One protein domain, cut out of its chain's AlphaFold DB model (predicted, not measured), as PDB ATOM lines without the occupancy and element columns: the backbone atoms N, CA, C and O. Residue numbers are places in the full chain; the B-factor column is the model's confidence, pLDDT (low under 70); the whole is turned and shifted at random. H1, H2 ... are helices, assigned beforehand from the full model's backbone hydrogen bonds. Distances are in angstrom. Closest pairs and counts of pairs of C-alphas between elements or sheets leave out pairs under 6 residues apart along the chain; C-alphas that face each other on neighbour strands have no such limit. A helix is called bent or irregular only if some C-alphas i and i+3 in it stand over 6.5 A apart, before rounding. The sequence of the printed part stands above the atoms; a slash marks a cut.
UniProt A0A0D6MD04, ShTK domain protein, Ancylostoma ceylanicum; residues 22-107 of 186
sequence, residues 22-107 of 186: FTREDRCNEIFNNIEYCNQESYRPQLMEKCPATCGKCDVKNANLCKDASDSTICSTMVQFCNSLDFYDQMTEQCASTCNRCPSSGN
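This is residues 22 to 107 of the 186 residues of the protein "ShTK domain protein" of Ancylostoma ceylanicum (UniProt A0A0D6MD04). Two small lobes of short helices sit at opposite ends of the longest axis, with loops in the middle: H1 to H4 make a loose cluster at one end, and H5 and H6 fold back on each other as a helical hairpin at the other. The unnamed stretches 56 to 71 and 95 to 107 run largely between the lobes. You have 86 residues with six named helices, in order H1 to H6, and no named strand; the class is all helix, though named helices hold 39 of the 86. The whole is compact, with a radius of gyration of the C-alphas of 12.8 A and spans of 36 by 25 by 23 A.

Start at H1, residues 26 to 31, which is close to but not clearly touching H4, residues 52 to 55; their closest C-alphas, Cys 28 and Thr 54, are 6.5 A apart. H2, residues 35 to 39, touches H3, residues 44 to 50, only at the corner, C-alphas 38 and 44 being closest at 5.7 A. H2 and H4 only just touch, with 3 pairs of C-alphas within 8 A, the closest Cys 38 and Cys 55 at 5.6 A. Farther on, H5, residues 72 to 81, touches H6, residues 88 to 94, in a hairpin: a shallow tilt of 7 degrees, opposite ways, closest C-alphas Phe 81 and Tyr 88 at 6.9 A. H3 and H5 are apart. Each O i to N i+4 pair is within hydrogen-bond range in H1, H3 and H6; H5 has 4 of 6, H2 has 0 of 1 but 2 of 2 O i to N i+3 pairs, and H4 is too short for an O i to N i+4 pair.

Find C-alpha 26 at (-48.656, 29.166, -11.906), where H1 begins its 8.7 A. H3 is 10.2 A long. H5 starts at C-alpha 72, (-36.198, 39.897, 15.462), and runs 14.5 A; it is irregular, C-alphas 77 and 80 being 7.6 A apart. H6, 10.1 A, ends at C-alpha 94, (-35.120, 30.431, 11.981).

The C-alphas farthest apart, Glu 30 and Thr 77, are 37.6 A apart. The printed part has no cut, and H4 to H5 is a long link of 16 residues. Confidence is under 70 at residues 30 to 36, 43 to 48, 60 to 65 and 104 to 107.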
ATOM      1  N   PHE A  22     -44.635  26.117   1.048       72.50
ATOM      2  CA  PHE A  22     -44.175  25.850  -0.319       72.50
ATOM      3  C   PHE A  22     -45.277  26.035  -1.379       72.50
ATOM      4  O   PHE A  22     -45.311  25.354  -2.406       72.50
ATOM      5  N   THR A  23     -46.197  26.967  -1.138       77.19
ATOM      6  CA  THR A  23     -47.264  27.280  -2.089       77.19
ATOM      7  C   THR A  23     -46.678  28.143  -3.201       77.19
ATOM      8  O   THR A  23     -46.276  29.278  -2.946       77.19
ATOM      9  N   ARG A  24     -46.633  27.609  -4.426       77.25
ATOM     10  CA  ARG A  24     -46.239  28.334  -5.644       77.25
ATOM     11  C   ARG A  24     -47.458  28.617  -6.506       77.25
ATOM     12  O   ARG A  24     -48.383  27.807  -6.541       77.25
ATOM     13  N   GLU A  25     -47.437  29.733  -7.222       77.31
ATOM     14  CA  GLU A  25     -48.494  30.064  -8.177       77.31
ATOM     15  C   GLU A  25     -48.041  29.866  -9.625       77.31
ATOM     16  O   GLU A  25     -46.944  30.279 -10.006       77.31
ATOM     17  N   ASP A  26     -48.929  29.340 -10.472       76.62
ATOM     18  CA  ASP A  26     -48.656  29.166 -11.906       76.62
ATOM     19  C   ASP A  26     -48.314  30.492 -12.595       76.62
ATOM     20  O   ASP A  26     -47.382  30.551 -13.394       76.62
ATOM     21  N   ARG A  27     -48.964  31.596 -12.195       77.62
ATOM     22  CA  ARG A  27     -48.632  32.938 -12.705       77.62
ATOM     23  C   ARG A  27     -47.173  33.316 -12.432       77.62
ATOM     24  O   ARG A  27     -46.560  33.999 -13.241       77.62
ATOM     25  N   CYS A  28     -46.617  32.909 -11.290       75.75
ATOM     26  CA  CYS A  28     -45.232  33.202 -10.941       75.75
ATOM     27  C   CYS A  28     -44.288  32.327 -11.776       75.75
ATOM     28  O   CYS A  28     -43.288  32.827 -12.285       75.75
ATOM     29  N   ASN A  29     -44.641  31.064 -12.020       72.25
ATOM     30  CA  ASN A  29     -43.879  30.191 -12.915       72.25
ATOM     31  C   ASN A  29     -43.849  30.730 -14.360       72.25
ATOM     32  O   ASN A  29     -42.789  30.760 -14.983       72.25
ATOM     33  N   GLU A  30     -44.984  31.211 -14.875       69.56
ATOM     34  CA  GLU A  30     -45.099  31.753 -16.237       69.56
ATOM     35  C   GLU A  30     -44.340  33.076 -16.423       69.56
ATOM     36  O   GLU A  30     -43.688  33.271 -17.452       69.56
ATOM     37  N   ILE A  31     -44.376  33.978 -15.431       64.81
ATOM     38  CA  ILE A  31     -43.635  35.250 -15.490       64.81
ATOM     39  C   ILE A  31     -42.118  35.010 -15.325       64.81
ATOM     40  O   ILE A  31     -41.320  35.718 -15.941       64.81
ATOM     41  N   PHE A  32     -41.695  34.001 -14.547       62.84
ATOM     42  CA  PHE A  32     -40.282  33.766 -14.193       62.84
ATOM     43  C   PHE A  32     -39.685  32.481 -14.757       62.84
ATOM     44  O   PHE A  32     -38.842  31.864 -14.107       62.84
ATOM     45  N   ASN A  33     -39.993  32.142 -16.015       56.25
ATOM     46  CA  ASN A  33     -39.255  31.110 -16.764       56.25
ATOM     47  C   ASN A  33     -37.713  31.268 -16.655       56.25
ATOM     48  O   ASN A  33     -36.986  30.289 -16.822       56.25
ATOM     49  N   ASN A  34     -37.203  32.473 -16.333       64.88
ATOM     50  CA  ASN A  34     -35.822  32.695 -15.905       64.88
ATOM     51  C   ASN A  34     -35.722  33.258 -14.467       64.88
ATOM     52  O   ASN A  34     -35.947  34.447 -14.235       64.88
ATOM     53  N   ILE A  35     -35.285  32.418 -13.519       64.06
ATOM     54  CA  ILE A  35     -35.032  32.808 -12.118       64.06
ATOM     55  C   ILE A  35     -33.995  33.934 -11.959       64.06
ATOM     56  O   ILE A  35     -33.930  34.593 -10.926       64.06
ATOM     57  N   GLU A  36     -33.195  34.208 -12.989       67.00
ATOM     58  CA  GLU A  36     -32.234  35.313 -13.013       67.00
ATOM     59  C   GLU A  36     -32.904  36.687 -12.834       67.00
ATOM     60  O   GLU A  36     -32.314  37.590 -12.241       67.00
ATOM     61  N   TYR A  37     -34.174  36.835 -13.234       70.50
ATOM     62  CA  TYR A  37     -34.938  38.063 -12.997       70.50
ATOM     63  C   TYR A  37     -35.172  38.352 -11.507       70.50
ATOM     64  O   TYR A  37     -35.263  39.517 -11.124       70.50
ATOM     65  N   CYS A  38     -35.151  37.334 -10.637       72.75
ATOM     66  CA  CYS A  38     -35.212  37.507  -9.179       72.75
ATOM     67  C   CYS A  38     -33.956  38.193  -8.597       72.75
ATOM     68  O   CYS A  38     -33.933  38.587  -7.424       72.75
ATOM     69  N   ASN A  39     -32.893  38.330  -9.396       71.31
ATOM     70  CA  ASN A  39     -31.665  39.043  -9.050       71.31
ATOM     71  C   ASN A  39     -31.563  40.428  -9.714       71.31
ATOM     72  O   ASN A  39     -30.693  41.205  -9.326       71.31
ATOM     73  N   GLN A  40     -32.434  40.769 -10.671       73.31
ATOM     74  CA  GLN A  40     -32.371  42.053 -11.373       73.31
ATOM     75  C   GLN A  40     -33.014  43.187 -10.571       73.31
ATOM     76  O   GLN A  40     -34.167  43.098 -10.158       73.31
ATOM     77  N   GLU A  41     -32.282  44.288 -10.405       71.88
ATOM     78  CA  GLU A  41     -32.655  45.430  -9.560       71.88
ATOM     79  C   GLU A  41     -34.001  46.074  -9.936       71.88
ATOM     80  O   GLU A  41     -34.773  46.443  -9.052       71.88
ATOM     81  N   SER A  42     -34.313  46.137 -11.233       71.56
ATOM     82  CA  SER A  42     -35.548  46.714 -11.782       71.56
ATOM     83  C   SER A  42     -36.808  45.929 -11.413       71.56
ATOM     84  O   SER A  42     -37.861  46.520 -11.174       71.56
ATOM     85  N   TYR A  43     -36.709  44.603 -11.344       65.75
ATOM     86  CA  TYR A  43     -37.847  43.731 -11.067       65.75
ATOM     87  C   TYR A  43     -37.925  43.348  -9.582       65.75
ATOM     88  O   TYR A  43     -39.017  43.190  -9.029       65.75
ATOM     89  N   ARG A  44     -36.778  43.296  -8.895       66.44
ATOM     90  CA  ARG A  44     -36.611  42.820  -7.515       66.44
ATOM     91  C   ARG A  44     -37.723  43.235  -6.531       66.44
ATOM     92  O   ARG A  44     -38.244  42.339  -5.869       66.44
ATOM     93  N   PRO A  45     -38.148  44.513  -6.421       66.69
ATOM     94  CA  PRO A  45     -39.145  44.909  -5.422       66.69
ATOM     95  C   PRO A  45     -40.535  44.322  -5.692       66.69
ATOM     96  O   PRO A  45     -41.204  43.874  -4.769       66.69
ATOM     97  N   GLN A  46     -40.954  44.297  -6.959       64.88
ATOM     98  CA  GLN A  46     -42.287  43.833  -7.355       64.88
ATOM     99  C   GLN A  46     -42.371  42.304  -7.353       64.88
ATOM    100  O   GLN A  46     -43.422  41.740  -7.046       64.88
ATOM    101  N   LEU A  47     -41.260  41.636  -7.684       65.38
ATOM    102  CA  LEU A  47     -41.200  40.179  -7.761       65.38
ATOM    103  C   LEU A  47     -41.102  39.529  -6.391       65.38
ATOM    104  O   LEU A  47     -41.833  38.583  -6.123       65.38
ATOM    105  N   MET A  48     -40.263  40.062  -5.498       67.12
ATOM    106  CA  MET A  48     -40.145  39.534  -4.136       67.12
ATOM    107  C   MET A  48     -41.439  39.731  -3.332       67.12
ATOM    108  O   MET A  48     -41.701  38.965  -2.413       67.12
ATOM    109  N   GLU A  49     -42.264  40.727  -3.686       71.19
ATOM    110  CA  GLU A  49     -43.569  40.973  -3.053       71.19
ATOM    111  C   GLU A  49     -44.667  39.988  -3.440       71.19
ATOM    112  O   GLU A  49     -45.555  39.685  -2.631       71.19
ATOM    113  N   LYS A  50     -44.613  39.482  -4.669       74.62
ATOM    114  CA  LYS A  50     -45.681  38.657  -5.236       74.62
ATOM    115  C   LYS A  50     -45.300  37.188  -5.363       74.62
ATOM    116  O   LYS A  50     -46.181  36.350  -5.223       74.62
ATOM    117  N   CYS A  51     -44.017  36.897  -5.581       78.12
ATOM    118  CA  CYS A  51     -43.514  35.563  -5.900       78.12
ATOM    119  C   CYS A  51     -42.262  35.155  -5.079       78.12
ATOM    120  O   CYS A  51     -41.237  34.767  -5.656       78.12
ATOM    121  N   PRO A  52     -42.283  35.270  -3.736       79.31
ATOM    122  CA  PRO A  52     -41.151  34.894  -2.884       79.31
ATOM    123  C   PRO A  52     -40.767  33.408  -2.967       79.31
ATOM    124  O   PRO A  52     -39.579  33.085  -2.911       79.31
ATOM    125  N   ALA A  53     -41.735  32.496  -3.119       77.06
ATOM    126  CA  ALA A  53     -41.482  31.057  -3.115       77.06
ATOM    127  C   ALA A  53     -40.868  30.581  -4.435       77.06
ATOM    128  O   ALA A  53     -39.942  29.768  -4.421       77.06
ATOM    129  N   THR A  54     -41.328  31.136  -5.558       77.75
ATOM    130  CA  THR A  54     -40.756  30.924  -6.893       77.75
ATOM    131  C   THR A  54     -39.353  31.512  -6.992       77.75
ATOM    132  O   THR A  54     -38.447  30.845  -7.486       77.75
ATOM    133  N   CYS A  55     -39.133  32.722  -6.468       76.31
ATOM    134  CA  CYS A  55     -37.797  33.323  -6.435       76.31
ATOM    135  C   CYS A  55     -36.878  32.732  -5.355       76.31
ATOM    136  O   CYS A  55     -35.692  33.057  -5.333       76.31
ATOM    137  N   GLY A  56     -37.405  31.920  -4.434       77.31
ATOM    138  CA  GLY A  56     -36.653  31.399  -3.293       77.31
ATOM    139  C   GLY A  56     -36.140  32.479  -2.338       77.31
ATOM    140  O   GLY A  56     -35.215  32.234  -1.561       77.31
ATOM    141  N   LYS A  57     -36.720  33.681  -2.398       77.19
ATOM    142  CA  LYS A  57     -36.239  34.869  -1.706       77.19
ATOM    143  C   LYS A  57     -37.318  35.498  -0.863       77.19
ATOM    144  O   LYS A  57     -38.482  35.573  -1.235       77.19
ATOM    145  N   CYS A  58     -36.860  36.028   0.248       76.94
ATOM    146  CA  CYS A  58     -37.681  36.630   1.267       76.94
ATOM    147  C   CYS A  58     -37.146  38.028   1.568       76.94
ATOM    148  O   CYS A  58     -35.965  38.274   1.370       76.94
ATOM    149  N   ASP A  59     -37.997  38.959   1.976       72.12
ATOM    150  CA  ASP A  59     -37.600  40.311   2.390       72.12
ATOM    151  C   ASP A  59     -38.489  40.684   3.581       72.12
ATOM    152  O   ASP A  59     -39.624  40.209   3.681       72.12
ATOM    153  N   VAL A  60     -38.008  41.568   4.451       67.62
ATOM    154  CA  VAL A  60     -38.747  42.155   5.577       67.62
ATOM    155  C   VAL A  60     -40.105  42.710   5.127       67.62
ATOM    156  O   VAL A  60     -41.097  42.596   5.843       67.62
ATOM    157  N   LYS A  61     -40.189  43.246   3.902       68.06
ATOM    158  CA  LYS A  61     -41.448  43.756   3.320       68.06
ATOM    159  C   LYS A  61     -42.515  42.676   3.103       68.06
ATOM    160  O   LYS A  61     -43.698  42.996   3.047       68.06
ATOM    161  N   ASN A  62     -42.103  41.413   3.012       62.44
ATOM    162  CA  ASN A  62     -42.964  40.247   2.820       62.44
ATOM    163  C   ASN A  62     -42.872  39.260   3.976       62.44
ATOM    164  O   ASN A  62     -43.197  38.087   3.801       62.44
ATOM    165  N   ALA A  63     -42.499  39.743   5.166       60.41
ATOM    166  CA  ALA A  63     -42.408  38.935   6.377       60.41
ATOM    167  C   ALA A  63     -43.704  38.160   6.690       60.41
ATOM    168  O   ALA A  63     -43.670  37.148   7.375       60.41
ATOM    169  N   ASN A  64     -44.852  38.589   6.154       63.38
ATOM    170  CA  ASN A  64     -46.127  37.879   6.292       63.38
ATOM    171  C   ASN A  64     -46.205  36.550   5.504       63.38
ATOM    172  O   ASN A  64     -47.118  35.772   5.748       63.38
ATOM    173  N   LEU A  65     -45.302  36.309   4.548       64.44
ATOM    174  CA  LEU A  65     -45.273  35.121   3.667       64.44
ATOM    175  C   LEU A  65     -44.093  34.193   3.936       64.44
ATOM    176  O   LEU A  65     -43.985  33.118   3.354       64.44
ATOM    177  N   CYS A  66     -43.148  34.708   4.704       70.12
ATOM    178  CA  CYS A  66     -41.861  34.127   4.980       70.12
ATOM    179  C   CYS A  66     -41.353  34.898   6.196       70.12
ATOM    180  O   CYS A  66     -40.739  35.959   6.078       70.12
ATOM    181  N   LYS A  67     -41.768  34.453   7.378       79.44
ATOM    182  CA  LYS A  67     -41.472  35.143   8.631       79.44
ATOM    183  C   LYS A  67     -40.238  34.515   9.253       79.44
ATOM    184  O   LYS A  67     -40.059  33.304   9.188       79.44
ATOM    185  N   ASP A  68     -39.421  35.322   9.921       87.38
ATOM    186  CA  ASP A  68     -38.488  34.762  10.895       87.38
ATOM    187  C   ASP A  68     -39.288  33.983  11.954       87.38
ATOM    188  O   ASP A  68     -40.225  34.510  12.564       87.38
ATOM    189  N   ALA A  69     -38.944  32.708  12.141       89.19
ATOM    190  CA  ALA A  69     -39.539  31.881  13.187       89.19
ATOM    191  C   ALA A  69     -39.056  32.322  14.578       89.19
ATOM    192  O   ALA A  69     -39.789  32.214  15.561       89.19
ATOM    193  N   SER A  70     -37.825  32.837  14.649       91.06
ATOM    194  CA  SER A  70     -37.223  33.409  15.851       91.06
ATOM    195  C   SER A  70     -37.530  34.902  16.016       91.06
ATOM    196  O   SER A  70     -38.009  35.576  15.106       91.06
ATOM    197  N   ASP A  71     -37.238  35.434  17.207       92.12
ATOM    198  CA  ASP A  71     -37.394  36.861  17.494       92.12
ATOM    199  C   ASP A  71     -36.466  37.734  16.630       92.12
ATOM    200  O   ASP A  71     -35.311  37.388  16.368       92.12
ATOM    201  N   SER A  72     -36.951  38.919  16.258       89.31
ATOM    202  CA  SER A  72     -36.198  39.897  15.462       89.31
ATOM    203  C   SER A  72     -34.835  40.278  16.069       89.31
ATOM    204  O   SER A  72     -33.865  40.499  15.342       89.31
ATOM    205  N   THR A  73     -34.712  40.299  17.396       94.12
ATOM    206  CA  THR A  73     -33.458  40.575  18.116       94.12
ATOM    207  C   THR A  73     -32.455  39.438  17.932       94.12
ATOM    208  O   THR A  73     -31.260  39.672  17.739       94.12
ATOM    209  N   ILE A  74     -32.934  38.191  17.942       94.44
ATOM    210  CA  ILE A  74     -32.106  37.005  17.696       94.44
ATOM    211  C   ILE A  74     -31.598  37.042  16.257       94.44
ATOM    212  O   ILE A  74     -30.393  36.938  16.026       94.44
ATOM    213  N   CYS A  75     -32.492  37.256  15.293       93.31
ATOM    214  CA  CYS A  75     -32.122  37.249  13.885       93.31
ATOM    215  C   CYS A  75     -31.205  38.416  13.509       93.31
ATOM    216  O   CYS A  75     -30.207  38.201  12.823       93.31
ATOM    217  N   SER A  76     -31.443  39.621  14.035       93.00
ATOM    218  CA  SER A  76     -30.538  40.764  13.837       93.00
ATOM    219  C   SER A  76     -29.146  40.536  14.436       93.00
ATOM    220  O   SER A  76     -28.152  40.914  13.820       93.00
ATOM    221  N   THR A  77     -29.042  39.852  15.579       95.56
ATOM    222  CA  THR A  77     -27.746  39.493  16.186       95.56
ATOM    223  C   THR A  77     -27.016  38.412  15.378       95.56
ATOM    224  O   THR A  77     -25.789  38.436  15.234       95.56
ATOM    225  N   MET A  78     -27.764  37.456  14.824       95.19
ATOM    226  CA  MET A  78     -27.219  36.296  14.117       95.19
ATOM    227  C   MET A  78     -27.080  36.498  12.601       95.19
ATOM    228  O   MET A  78     -26.565  35.612  11.924       95.19
ATOM    229  N   VAL A  79     -27.465  37.654  12.048       93.19
ATOM    230  CA  VAL A  79     -27.474  37.937  10.596       93.19
ATOM    231  C   VAL A  79     -26.134  37.659   9.900       93.19
ATOM    232  O   VAL A  79     -26.088  37.195   8.762       93.19
ATOM    233  N   GLN A  80     -25.018  37.855  10.602       94.31
ATOM    234  CA  GLN A  80     -23.674  37.542  10.105       94.31
ATOM    235  C   GLN A  80     -23.475  36.056   9.752       94.31
ATOM    236  O   GLN A  80     -22.632  35.719   8.922       94.31
ATOM    237  N   PHE A  81     -24.269  35.162  10.345       94.75
ATOM    238  CA  PHE A  81     -24.195  33.721  10.129       94.75
ATOM    239  C   PHE A  81     -25.059  33.227   8.977       94.75
ATOM    240  O   PHE A  81     -24.957  32.048   8.644       94.75
ATOM    241  N   CYS A  82     -25.852  34.093   8.328       91.50
ATOM    242  CA  CYS A  82     -26.688  33.690   7.200       91.50
ATOM    243  C   CYS A  82     -25.871  32.869   6.192       91.50
ATOM    244  O   CYS A  82     -26.238  31.745   5.864       91.50
ATOM    245  N   ASN A  83     -24.713  33.365   5.749       89.75
ATOM    246  CA  ASN A  83     -23.858  32.687   4.763       89.75
ATOM    247  C   ASN A  83     -22.725  31.848   5.387       89.75
ATOM    248  O   ASN A  83     -21.718  31.594   4.730       89.75
ATOM    249  N   SER A  84     -22.859  31.424   6.646       91.88
ATOM    250  CA  SER A  84     -21.896  30.521   7.283       91.88
ATOM    251  C   SER A  84     -22.234  29.071   6.962       91.88
ATOM    252  O   SER A  84     -23.381  28.675   7.126       91.88
ATOM    253  N   LEU A  85     -21.245  28.265   6.559       92.62
ATOM    254  CA  LEU A  85     -21.442  26.850   6.223       92.62
ATOM    255  C   LEU A  85     -22.202  26.102   7.335       92.62
ATOM    256  O   LEU A  85     -23.224  25.483   7.061       92.62
ATOM    257  N   ASP A  86     -21.744  26.216   8.580       93.00
ATOM    258  CA  ASP A  86     -22.295  25.441   9.698       93.00
ATOM    259  C   ASP A  86     -23.676  25.936  10.172       93.00
ATOM    260  O   ASP A  86     -24.425  25.165  10.762       93.00
ATOM    261  N   PHE A  87     -24.039  27.196   9.898       93.62
ATOM    262  CA  PHE A  87     -25.296  27.800  10.367       93.62
ATOM    263  C   PHE A  87     -26.302  28.077   9.249       93.62
ATOM    264  O   PHE A  87     -27.404  28.539   9.531       93.62
ATOM    265  N   TYR A  88     -25.953  27.818   7.988       91.88
ATOM    266  CA  TYR A  88     -26.764  28.216   6.840       91.88
ATOM    267  C   TYR A  88     -28.196  27.680   6.926       91.88
ATOM    268  O   TYR A  88     -29.132  28.446   6.704       91.88
ATOM    269  N   ASP A  89     -28.376  26.405   7.280       89.62
ATOM    270  CA  ASP A  89     -29.701  25.777   7.352       89.62
ATOM    271  C   ASP A  89     -30.492  26.320   8.546       89.62
ATOM    272  O   ASP A  89     -31.605  26.803   8.371       89.62
ATOM    273  N   GLN A  90     -29.875  26.384   9.733       92.12
ATOM    274  CA  GLN A  90     -30.498  26.965  10.927       92.12
ATOM    275  C   GLN A  90     -30.937  28.415  10.692       92.12
ATOM    276  O   GLN A  90     -32.039  28.803  11.061       92.12
ATOM    277  N   MET A  91     -30.093  29.225  10.057       92.06
ATOM    278  CA  MET A  91     -30.424  30.608   9.728       92.06
ATOM    279  C   MET A  91     -31.528  30.697   8.673       92.06
ATOM    280  O   MET A  91     -32.347  31.607   8.725       92.06
ATOM    281  N   THR A  92     -31.579  29.746   7.741       88.75
ATOM    282  CA  THR A  92     -32.642  29.661   6.731       88.75
ATOM    283  C   THR A  92     -33.982  29.277   7.355       88.75
ATOM    284  O   THR A  92     -35.000  29.834   6.966       88.75
ATOM    285  N   GLU A  93     -33.990  28.382   8.341       88.69
ATOM    286  CA  GLU A  93     -35.200  27.947   9.049       88.69
ATOM    287  C   GLU A  93     -35.687  28.977  10.078       88.69
ATOM    288  O   GLU A  93     -36.883  29.220  10.199       88.69
ATOM    289  N   GLN A  94     -34.771  29.582  10.836       90.94
ATOM    290  CA  GLN A  94     -35.120  30.431  11.981       90.94
ATOM    291  C   GLN A  94     -35.226  31.914  11.632       90.94
ATOM    292  O   GLN A  94     -35.981  32.643  12.275       90.94
ATOM    293  N   CYS A  95     -34.472  32.356  10.627       91.56
ATOM    294  CA  CYS A  95     -34.280  33.761  10.278       91.56
ATOM    295  C   CYS A  95     -34.377  33.977   8.760       91.56
ATOM    296  O   CYS A  95     -33.600  34.731   8.169       91.56
ATOM    297  N   ALA A  96     -35.313  33.266   8.129       87.56
ATOM    298  CA  ALA A  96     -35.569  33.261   6.696       87.56
ATOM    299  C   ALA A  96     -35.604  34.669   6.078       87.56
ATOM    300  O   ALA A  96     -34.851  34.961   5.145       87.56
ATOM    301  N   SER A  97     -36.418  35.569   6.633       85.69
ATOM    302  CA  SER A  97     -36.574  36.935   6.128       85.69
ATOM    303  C   SER A  97     -35.332  37.780   6.353       85.69
ATOM    304  O   SER A  97     -34.874  38.445   5.423       85.69
ATOM    305  N   THR A  98     -34.710  37.667   7.526       88.94
ATOM    306  CA  THR A  98     -33.445  38.348   7.826       88.94
ATOM    307  C   THR A  98     -32.320  37.908   6.882       88.94
ATOM    308  O   THR A  98     -31.518  38.730   6.436       88.94
ATOM    309  N   CYS A  99     -32.273  36.628   6.512       88.44
ATOM    310  CA  CYS A  99     -31.290  36.090   5.568       88.44
ATOM    311  C   CYS A  99     -31.700  36.202   4.097       88.44
ATOM    312  O   CYS A  99     -30.938  35.787   3.222       88.44
ATOM    313  N   ASN A 100     -32.868  36.779   3.816       83.44
ATOM    314  CA  ASN A 100     -33.480  36.884   2.498       83.44
ATOM    315  C   ASN A 100     -33.691  35.541   1.770       83.44
ATOM    316  O   ASN A 100     -33.506  35.444   0.556       83.44
ATOM    317  N   ARG A 101     -34.087  34.494   2.500       84.00
ATOM    318  CA  ARG A 101     -34.276  33.123   2.001       84.00
ATOM    319  C   ARG A 101     -35.679  32.612   2.244       84.00
ATOM    320  O   ARG A 101     -36.322  32.990   3.208       84.00
ATOM    321  N   CYS A 102     -36.104  31.693   1.393       82.06
ATOM    322  CA  CYS A 102     -37.355  30.966   1.537       82.06
ATOM    323  C   CYS A 102     -37.064  29.543   2.072       82.06
ATOM    324  O   CYS A 102     -36.423  28.768   1.354       82.06
ATOM    325  N   PRO A 103     -37.482  29.178   3.302       72.50
ATOM    326  CA  PRO A 103     -37.072  27.938   3.974       72.50
ATOM    327  C   PRO A 103     -37.468  26.669   3.217       72.50
ATOM    328  O   PRO A 103     -36.665  25.744   3.106       72.50
ATOM    329  N   SER A 104     -38.648  26.654   2.596       67.88
ATOM    330  CA  SER A 104     -39.113  25.487   1.839       67.88
ATOM    331  C   SER A 104     -38.614  25.445   0.392       67.88
ATOM    332  O   SER A 104     -38.978  24.540  -0.350       67.88
ATOM    333  N   SER A 105     -37.745  26.368  -0.038       61.06
ATOM    334  CA  SER A 105     -37.105  26.286  -1.363       61.06
ATOM    335  C   SER A 105     -35.984  25.231  -1.436       61.06
ATOM    336  O   SER A 105     -35.412  25.002  -2.502       61.06
ATOM    337  N   GLY A 106     -35.670  24.568  -0.318       49.81
ATOM    338  CA  GLY A 106     -34.592  23.592  -0.206       49.81
ATOM    339  C   GLY A 106     -34.926  22.195  -0.744       49.81
ATOM    340  O   GLY A 106     -35.720  21.461  -0.168       49.81
ATOM    341  N   ASN A 107     -34.179  21.787  -1.774       49.03
ATOM    342  CA  ASN A 107     -33.745  20.404  -2.021       49.03
ATOM    343  C   ASN A 107     -34.801  19.345  -2.384       49.03
ATOM    344  O   ASN A 107     -34.599  18.167  -2.094       49.03
TER     345      ASN A 107